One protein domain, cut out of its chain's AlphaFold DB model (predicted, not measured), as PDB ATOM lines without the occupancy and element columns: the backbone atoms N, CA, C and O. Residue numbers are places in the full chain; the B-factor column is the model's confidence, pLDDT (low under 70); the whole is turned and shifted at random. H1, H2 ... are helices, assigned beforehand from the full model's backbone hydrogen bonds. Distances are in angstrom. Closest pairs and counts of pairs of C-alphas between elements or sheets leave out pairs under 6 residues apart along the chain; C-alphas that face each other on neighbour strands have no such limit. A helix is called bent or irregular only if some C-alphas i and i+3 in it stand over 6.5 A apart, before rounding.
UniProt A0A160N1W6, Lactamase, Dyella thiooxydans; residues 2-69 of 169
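AT A GLANCE: This is residues 2 to 69 of the 169 residues of the protein "Lactamase" of Dyella thiooxydans (UniProt A0A160N1W6). Four short helices are set loosely round a long unnamed stretch, residues 8 to 26, which loops out beyond H1 and then runs back through the middle of the domain to H2. H1, H3 and H2 lie to one side of this stretch with few contacts between them, H4 lies away from H1 and H2, and an unnamed tail, residues 58 to 69, runs along the outside; residues 7 to 12 and 56 to 61 stick out. The printed part has 68 residues with four named helices, H1 to H4 in order, and no named strand; it is all helix by class, though under half of the residues, 31, are in named elements. The whole is compact, with a radius of gyration of the C-alphas of 12.6 A and spans of 32 by 31 by 22 A.

IN THESE COORDINATES: H1 is residues 2 to 7, from C-alpha 2 at (42.259, -1.239, 21.394). H2 is residues 27 to 35, 12.4 A long. H3, residues 39 to 48, is 15.7 A long and irregular: C-alphas 45 and 48 are 7.5 A apart. H4 is residues 52 to 57, ending at C-alpha 57 at (34.396, 14.015, 5.883).

HOW THE PARTS SIT: H1 and H3 only just touch, with 3 pairs of C-alphas within 8 A, the closest those of Ala 2 and His 45 at 6.7 A; their lines are only just about perpendicular, at 73 degrees. H2 and H3 are close but not clearly touching, the closest C-alphas being those of Val 33 and Phe 39, 6.7 A apart; they run opposite ways at a steep tilt of 37 degrees, only just past shallow. H4 is apart from H1, H2 and H3, and H1 is apart from H2. Residues 23 to 24 pair with residues 49 to 50, parallel. Each O i to N i+4 pair is within hydrogen-bond range in H1, H2 and H4, but 3 of 6 in H3.

THE WHOLE: The C-alphas farthest apart, of Gly 37 and Ala 60, are 34.7 A apart. The link from H1 to H2 is long, and the other two are tight. The printed part has no cut, and no printed residue is under 70 in pLDDT.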
ATOM      1  N   ALA A   2      43.503  -0.696  20.824       92.06
ATOM      2  CA  ALA A   2      42.259  -1.239  21.394       92.06
ATOM      3  C   ALA A   2      42.457  -2.516  22.241       92.06
ATOM      4  O   ALA A   2      42.100  -2.525  23.410       92.06
ATOM      5  N   ALA A   3      43.160  -3.518  21.704       93.62
ATOM      6  CA  ALA A   3      43.486  -4.753  22.427       93.62
ATOM      7  C   ALA A   3      44.325  -4.540  23.707       93.62
ATOM      8  O   ALA A   3      44.169  -5.256  24.686       93.62
ATOM      9  N   ILE A   4      45.227  -3.549  23.703       92.94
ATOM     10  CA  ILE A   4      46.063  -3.216  24.870       92.94
ATOM     11  C   ILE A   4      45.207  -2.535  25.944       92.94
ATOM     12  O   ILE A   4      45.349  -2.843  27.121       92.94
ATOM     13  N   LEU A   5      44.316  -1.625  25.536       94.19
ATOM     14  CA  LEU A   5      43.396  -0.936  26.441       94.19
ATOM     15  C   LEU A   5      42.418  -1.922  27.091       94.19
ATOM     16  O   LEU A   5      42.250  -1.874  28.306       94.19
ATOM     17  N   GLU A   6      41.873  -2.867  26.321       94.38
ATOM     18  CA  GLU A   6      41.054  -3.970  26.842       94.38
ATOM     19  C   GLU A   6      41.835  -4.808  27.867       94.38
ATOM     20  O   GLU A   6      41.354  -5.040  28.975       94.38
ATOM     21  N   ALA A   7      43.074  -5.199  27.542       96.06
ATOM     22  CA  ALA A   7      43.908  -6.032  28.410       96.06
ATOM     23  C   ALA A   7      44.265  -5.376  29.756       96.06
ATOM     24  O   ALA A   7      44.629  -6.081  30.695       96.06
ATOM     25  N   THR A   8      44.153  -4.049  29.877       96.12
ATOM     26  CA  THR A   8      44.359  -3.370  31.168       96.12
ATOM     27  C   THR A   8      43.263  -3.681  32.189       96.12
ATOM     28  O   THR A   8      43.468  -3.441  33.376       96.12
ATOM     29  N   GLY A   9      42.087  -4.152  31.747       95.44
ATOM     30  CA  GLY A   9      40.915  -4.353  32.604       95.44
ATOM     31  C   GLY A   9      40.368  -3.064  33.234       95.44
ATOM     32  O   GLY A   9      39.514  -3.125  34.116       95.44
ATOM     33  N   ASN A  10      40.855  -1.890  32.815       95.62
ATOM     34  CA  ASN A  10      40.490  -0.610  33.404       95.62
ATOM     35  C   ASN A  10      39.402   0.085  32.579       95.62
ATOM     36  O   ASN A  10      39.675   0.751  31.579       95.62
ATOM     37  N   PHE A  11      38.164  -0.014  33.059       91.44
ATOM     38  CA  PHE A  11      36.990   0.596  32.432       91.44
ATOM     39  C   PHE A  11      36.943   2.125  32.517       91.44
ATOM     40  O   PHE A  11      36.034   2.710  31.948       91.44
ATOM     41  N   ASN A  12      37.890   2.784  33.193       95.31
ATOM     42  CA  ASN A  12      38.003   4.248  33.182       95.31
ATOM     43  C   ASN A  12      38.882   4.766  32.031       95.31
ATOM     44  O   ASN A  12      38.982   5.974  31.830       95.31
ATOM     45  N   LEU A  13      39.547   3.874  31.290       94.31
ATOM     46  CA  LEU A  13      40.304   4.232  30.093       94.31
ATOM     47  C   LEU A  13      39.419   4.113  28.847       94.31
ATOM     48  O   LEU A  13      38.555   3.236  28.825       94.31
ATOM     49  N   PRO A  14      39.663   4.918  27.791       93.25
ATOM     50  CA  PRO A  14      38.899   4.840  26.551       93.25
ATOM     51  C   PRO A  14      38.838   3.421  25.984       93.25
ATOM     52  O   PRO A  14      39.871   2.780  25.799       93.25
ATOM     53  N   GLN A  15      37.633   2.947  25.671       94.88
ATOM     54  CA  GLN A  15      37.408   1.621  25.090       94.88
ATOM     55  C   GLN A  15      36.845   1.730  23.674       94.88
ATOM     56  O   GLN A  15      36.140   2.678  23.341       94.88
ATOM     57  N   SER A  16      37.114   0.729  22.830       94.62
ATOM     58  CA  SER A  16      36.666   0.718  21.426       94.62
ATOM     59  C   SER A  16      35.149   0.598  21.241       94.62
ATOM     60  O   SER A  16      34.671   0.710  20.119       94.62
ATOM     61  N   ASN A  17      34.405   0.305  22.309       93.00
ATOM     62  CA  ASN A  17      32.943   0.246  22.318       93.00
ATOM     63  C   ASN A  17      32.292   1.535  22.855       93.00
ATOM     64  O   ASN A  17      31.068   1.616  22.889       93.00
ATOM     65  N   TRP A  18      33.075   2.524  23.299       95.06
ATOM     66  CA  TRP A  18      32.530   3.802  23.752       95.06
ATOM     67  C   TRP A  18      31.994   4.610  22.563       95.06
ATOM     68  O   TRP A  18      32.674   4.651  21.537       95.06
ATOM     69  N   PRO A  19      30.832   5.284  22.686       91.56
ATOM     70  CA  PRO A  19      30.191   5.990  21.570       91.56
ATOM     71  C   PRO A  19      31.089   7.005  20.848       91.56
ATOM     72  O   PRO A  19      31.057   7.082  19.625       91.56
ATOM     73  N   ASP A  20      31.935   7.725  21.589       91.00
ATOM     74  CA  ASP A  20      32.809   8.776  21.045       91.00
ATOM     75  C   ASP A  20      34.207   8.271  20.643       91.00
ATOM     76  O   ASP A  20      35.103   9.059  20.337       91.00
ATOM     77  N   ILE A  21      34.426   6.951  20.660       93.62
ATOM     78  CA  ILE A  21      35.701   6.329  20.292       93.62
ATOM     79  C   ILE A  21      35.525   5.518  19.016       93.62
ATOM     80  O   ILE A  21      34.866   4.479  18.998       93.62
ATOM     81  N   ALA A  22      36.200   5.968  17.961       94.00
ATOM     82  CA  ALA A  22      36.259   5.269  16.690       94.00
ATOM     83  C   ALA A  22      37.528   4.410  16.564       94.00
ATOM     84  O   ALA A  22      38.623   4.804  16.982       94.00
ATOM     85  N   LEU A  23      37.404   3.245  15.925       95.12
ATOM     86  CA  LEU A  23      38.548   2.418  15.543       95.12
ATOM     87  C   LEU A  23      38.945   2.712  14.094       95.12
ATOM     88  O   LEU A  23      38.280   2.270  13.163       95.12
ATOM     89  N   TYR A  24      40.088   3.362  13.899       94.50
ATOM     90  CA  TYR A  24      40.727   3.467  12.589       94.50
ATOM     91  C   TYR A  24      41.882   2.461  12.471       94.50
ATOM     92  O   TYR A  24      42.761   2.403  13.334       94.50
ATOM     93  N   VAL A  25      41.880   1.655  11.401       95.19
ATOM     94  CA  VAL A  25      42.929   0.659  11.116       95.19
ATOM     95  C   VAL A  25      43.624   1.016   9.795       95.19
ATOM     96  O   VAL A  25      43.053   0.750   8.727       95.19
ATOM     97  N   PRO A  26      44.850   1.573   9.825       94.94
ATOM     98  CA  PRO A  26      45.564   1.969   8.614       94.94
ATOM     99  C   PRO A  26      45.884   0.777   7.712       94.94
ATOM    100  O   PRO A  26      45.979  -0.371   8.153       94.94
ATOM    101  N   HIS A  27      46.093   1.045   6.427       95.12
ATOM    102  CA  HIS A  27      46.308   0.051   5.381       95.12
ATOM    103  C   HIS A  27      47.400  -0.969   5.725       95.12
ATOM    104  O   HIS A  27      47.162  -2.175   5.645       95.12
ATOM    105  N   ARG A  28      48.568  -0.508   6.194       95.06
ATOM    106  CA  ARG A  28      49.658  -1.405   6.615       95.06
ATOM    107  C   ARG A  28      49.233  -2.352   7.742       95.06
ATOM    108  O   ARG A  28      49.569  -3.531   7.701       95.06
ATOM    109  N   GLN A  29      48.447  -1.871   8.703       94.94
ATOM    110  CA  GLN A  29      47.940  -2.713   9.786       94.94
ATOM    111  C   GLN A  29      46.849  -3.679   9.300       94.94
ATOM    112  O   GLN A  29      46.807  -4.819   9.751       94.94
ATOM    113  N   ARG A  30      46.010  -3.286   8.329       94.69
ATOM    114  CA  ARG A  30      45.047  -4.205   7.688       94.69
ATOM    115  C   ARG A  30      45.754  -5.384   7.016       94.69
ATOM    116  O   ARG A  30      45.296  -6.516   7.147       94.69
ATOM    117  N   ILE A  31      46.879  -5.131   6.340       96.19
ATOM    118  CA  ILE A  31      47.712  -6.187   5.745       96.19
ATOM    119  C   ILE A  31      48.250  -7.119   6.835       96.19
ATOM    120  O   ILE A  31      48.111  -8.332   6.704       96.19
ATOM    121  N   GLN A  32      48.793  -6.569   7.925       95.38
ATOM    122  CA  GLN A  32      49.308  -7.363   9.048       95.38
ATOM    123  C   GLN A  32      48.224  -8.241   9.684       95.38
ATOM    124  O   GLN A  32      48.453  -9.422   9.914       95.38
ATOM    125  N   VAL A  33      47.025  -7.694   9.916       95.69
ATOM    126  CA  VAL A  33      45.881  -8.458  10.440       95.69
ATOM    127  C   VAL A  33      45.517  -9.609   9.508       95.69
ATOM    128  O   VAL A  33      45.342 -10.730   9.977       95.69
ATOM    129  N   LYS A  34      45.455  -9.350   8.196       96.69
ATOM    130  CA  LYS A  34      45.159 -10.379   7.191       96.69
ATOM    131  C   LYS A  34      46.222 -11.479   7.173       96.69
ATOM    132  O   LYS A  34      45.871 -12.651   7.141       96.69
ATOM    133  N   GLN A  35      47.502 -11.108   7.183       97.62
ATOM    134  CA  GLN A  35      48.623 -12.053   7.139       97.62
ATOM    135  C   GLN A  35      48.711 -12.911   8.404       97.62
ATOM    136  O   GLN A  35      49.018 -14.092   8.318       97.62
ATOM    137  N   ALA A  36      48.419 -12.323   9.561       97.06
ATOM    138  CA  ALA A  36      48.473 -13.004  10.848       97.06
ATOM    139  C   ALA A  36      47.163 -13.721  11.227       97.06
ATOM    140  O   ALA A  36      47.080 -14.285  12.313       97.06
ATOM    141  N   GLY A  37      46.123 -13.662  10.386       97.00
ATOM    142  CA  GLY A  37      44.826 -14.281  10.673       97.00
ATOM    143  C   GLY A  37      44.101 -13.698  11.894       97.00
ATOM    144  O   GLY A  37      43.259 -14.366  12.481       97.00
ATOM    145  N   MET A  38      44.398 -12.455  12.292       96.25
ATOM    146  CA  MET A  38      43.866 -11.824  13.513       96.25
ATOM    147  C   MET A  38      42.429 -11.283  13.337       96.25
ATOM    148  O   MET A  38      42.108 -10.179  13.785       96.25
ATOM    149  N   PHE A  39      41.564 -12.029  12.647       96.06
ATOM    150  CA  PHE A  39      40.214 -11.586  12.292       96.06
ATOM    151  C   PHE A  39      39.306 -11.463  13.514       96.06
ATOM    152  O   PHE A  39      38.655 -10.432  13.667       96.06
ATOM    153  N   ASP A  40      39.346 -12.437  14.425       96.31
ATOM    154  CA  ASP A  40      38.538 -12.423  15.650       96.31
ATOM    155  C   ASP A  40      38.878 -11.214  16.525       96.31
ATOM    156  O   ASP A  40      38.000 -10.521  17.037       96.31
ATOM    157  N   LEU A  41      40.174 -10.904  16.654       94.75
ATOM    158  CA  LEU A  41      40.636  -9.727  17.385       94.75
ATOM    159  C   LEU A  41      40.116  -8.435  16.746       94.75
ATOM    160  O   LEU A  41      39.645  -7.545  17.451       94.75
ATOM    161  N   LEU A  42      40.194  -8.321  15.418       95.31
ATOM    162  CA  LEU A  42      39.656  -7.159  14.719       95.31
ATOM    163  C   LEU A  42      38.141  -7.051  14.917       95.31
ATOM    164  O   LEU A  42      37.651  -5.964  15.219       95.31
ATOM    165  N   GLN A  43      37.407  -8.155  14.779       95.69
ATOM    166  CA  GLN A  43      35.955  -8.191  14.926       95.69
ATOM    167  C   GLN A  43      35.517  -7.713  16.313       95.69
ATOM    168  O   GLN A  43      34.633  -6.861  16.395       95.69
ATOM    169  N   ARG A  44      36.191  -8.161  17.383       95.19
ATOM    170  CA  ARG A  44      35.905  -7.737  18.768       95.19
ATOM    171  C   ARG A  44      35.942  -6.219  18.972       95.19
ATOM    172  O   ARG A  44      35.182  -5.700  19.780       95.19
ATOM    173  N   HIS A  45      36.787  -5.500  18.232       96.00
ATOM    174  CA  HIS A  45      36.943  -4.047  18.376       96.00
ATOM    175  C   HIS A  45      36.284  -3.227  17.258       96.00
ATOM    176  O   HIS A  45      36.396  -2.004  17.260       96.00
ATOM    177  N   SER A  46      35.614  -3.862  16.291       94.81
ATOM    178  CA  SER A  46      35.137  -3.179  15.078       94.81
ATOM    179  C   SER A  46      33.766  -2.503  15.203       94.81
ATOM    180  O   SER A  46      33.290  -1.967  14.206       94.81
ATOM    181  N   GLY A  47      33.139  -2.498  16.386       94.06
ATOM    182  CA  GLY A  47      31.793  -1.937  16.586       94.06
ATOM    183  C   GLY A  47      31.652  -0.477  16.136       94.06
ATOM    184  O   GLY A  47      30.672  -0.141  15.485       94.06
ATOM    185  N   ASN A  48      32.679   0.342  16.390       94.31
ATOM    186  CA  ASN A  48      32.746   1.755  15.991       94.31
ATOM    187  C   ASN A  48      33.865   1.994  14.964       94.31
ATOM    188  O   ASN A  48      34.620   2.966  15.037       94.31
ATOM    189  N   ARG A  49      34.083   1.040  14.057       94.69
ATOM    190  CA  ARG A  49      35.162   1.149  13.075       94.69
ATOM    191  C   ARG A  49      34.849   2.213  12.027       94.69
ATOM    192  O   ARG A  49      33.761   2.222  11.468       94.69
ATOM    193  N   ILE A  50      35.862   3.011  11.704       93.75
ATOM    194  CA  ILE A  50      35.850   3.972  10.601       93.75
ATOM    195  C   ILE A  50      36.967   3.666   9.598       93.75
ATOM    196  O   ILE A  50      37.935   2.941   9.881       93.75
ATOM    197  N   TYR A  51      36.838   4.255   8.421       92.38
ATOM    198  CA  TYR A  51      37.789   4.236   7.329       92.38
ATOM    199  C   TYR A  51      38.394   5.626   7.121       92.38
ATOM    200  O   TYR A  51      38.086   6.586   7.825       92.38
ATOM    201  N   ILE A  52      39.362   5.715   6.210       91.12
ATOM    202  CA  ILE A  52      40.096   6.967   6.011       91.12
ATOM    203  C   ILE A  52      39.224   8.015   5.305       91.12
ATOM    204  O   ILE A  52      39.386   9.209   5.531       91.12
ATOM    205  N   GLU A  53      38.269   7.555   4.504       88.81
ATOM    206  CA  GLU A  53      37.266   8.364   3.827       88.81
ATOM    207  C   GLU A  53      36.364   9.078   4.851       88.81
ATOM    208  O   GLU A  53      36.164  10.284   4.746       88.81
ATOM    209  N   ASP A  54      35.956   8.386   5.922       89.25
ATOM    210  CA  ASP A  54      35.160   8.976   7.010       89.25
ATOM    211  C   ASP A  54      35.925  10.100   7.742       89.25
ATOM    212  O   ASP A  54      35.360  11.126   8.122       89.25
ATOM    213  N   LEU A  55      37.248   9.944   7.914       85.00
ATOM    214  CA  LEU A  55      38.098  10.986   8.510       85.00
ATOM    215  C   LEU A  55      38.175  12.241   7.631       85.00
ATOM    216  O   LEU A  55      38.266  13.351   8.163       85.00
ATOM    217  N   ALA A  56      38.132  12.079   6.307       81.88
ATOM    218  CA  ALA A  56      38.138  13.193   5.364       81.88
ATOM    219  C   ALA A  56      36.823  13.992   5.386       81.88
ATOM    220  O   ALA A  56      36.844  15.195   5.133       81.88
ATOM    221  N   GLU A  57      35.704  13.360   5.747       85.12
ATOM    222  CA  GLU A  57      34.396  14.015   5.883       85.12
ATOM    223  C   GLU A  57      34.214  14.732   7.233       85.12
ATOM    224  O   GLU A  57      33.399  15.651   7.355       85.12
ATOM    225  N   MET A  58      34.996  14.364   8.255       81.62
ATOM    226  CA  MET A  58      34.865  14.890   9.621       81.62
ATOM    227  C   MET A  58      36.154  15.518  10.204       81.62
ATOM    228  O   MET A  58      36.432  15.332  11.397       81.62
ATOM    229  N   PRO A  59      36.947  16.309   9.449       73.06
ATOM    230  CA  PRO A  59      38.274  16.743   9.894       73.06
ATOM    231  C   PRO A  59      38.220  17.671  11.115       73.06
ATOM    232  O   PRO A  59      39.045  17.559  12.018       73.06
ATOM    233  N   ALA A  60      37.213  18.548  11.205       76.81
ATOM    234  CA  ALA A  60      37.079  19.507  12.307       76.81
ATOM    235  C   ALA A  60      36.552  18.898  13.622       76.81
ATOM    236  O   ALA A  60      36.547  19.575  14.649       76.81
ATOM    237  N   ARG A  61      36.076  17.646  13.601       82.56
ATOM    238  CA  ARG A  61      35.496  16.958  14.771       82.56
ATOM    239  C   ARG A  61      36.323  15.765  15.240       82.56
ATOM    240  O   ARG A  61      35.955  15.120  16.214       82.56
ATOM    241  N   SER A  62      37.432  15.482  14.564       86.94
ATOM    242  CA  SER A  62      38.213  14.273  14.794       86.94
ATOM    243  C   SER A  62      39.547  14.599  15.452       86.94
ATOM    244  O   SER A  62      40.275  15.488  15.019       86.94
ATOM    245  N   THR A  63      39.902  13.833  16.484       91.94
ATOM    246  CA  THR A  63      41.268  13.784  17.017       91.94
ATOM    247  C   THR A  63      41.815  12.383  16.804       91.94
ATOM    248  O   THR A  63      41.209  11.399  17.223       91.94
ATOM    249  N   LEU A  64      42.976  12.283  16.159       93.75
ATOM    250  CA  LEU A  64      43.637  11.010  15.900       93.75
ATOM    251  C   LEU A  64      44.809  10.825  16.862       93.75
ATOM    252  O   LEU A  64      45.720  11.653  16.907       93.75
ATOM    253  N   LEU A  65      44.853   9.683  17.556       94.06
ATOM    254  CA  LEU A  65      46.070   9.237  18.232       94.06
ATOM    255  C   LEU A  65      47.129   8.884  17.177       94.06
ATOM    256  O   LEU A  65      47.229   7.753  16.696       94.06
ATOM    257  N   PHE A  66      47.901   9.891  16.785       94.81
ATOM    258  CA  PHE A  66      48.795   9.811  15.643       94.81
ATOM    259  C   PHE A  66      49.962   8.837  15.863       94.81
ATOM    260  O   PHE A  66      50.514   8.698  16.961       94.81
ATOM    261  N   ARG A  67      50.357   8.170  14.775       92.94
ATOM    262  CA  ARG A  67      51.536   7.311  14.649       92.94
ATOM    263  C   ARG A  67      52.114   7.506  13.242       92.94
ATOM    264  O   ARG A  67      51.324   7.659  12.312       92.94
ATOM    265  N   PRO A  68      53.443   7.415  13.044       94.38
ATOM    266  CA  PRO A  68      54.055   7.550  11.715       94.38
ATOM    267  C   PRO A  68      53.464   6.614  10.649       94.38
ATOM    268  O   PRO A  68      53.394   6.971   9.479       94.38
ATOM    269  N   LEU A  69      52.963   5.440  11.054       94.81
ATOM    270  CA  LEU A  69      52.287   4.490  10.165       94.81
ATOM    271  C   LEU A  69      51.062   5.088   9.443       94.81
ATOM    272  O   LEU A  69      50.704   4.594   8.379       94.81
TER     273      LEU A  69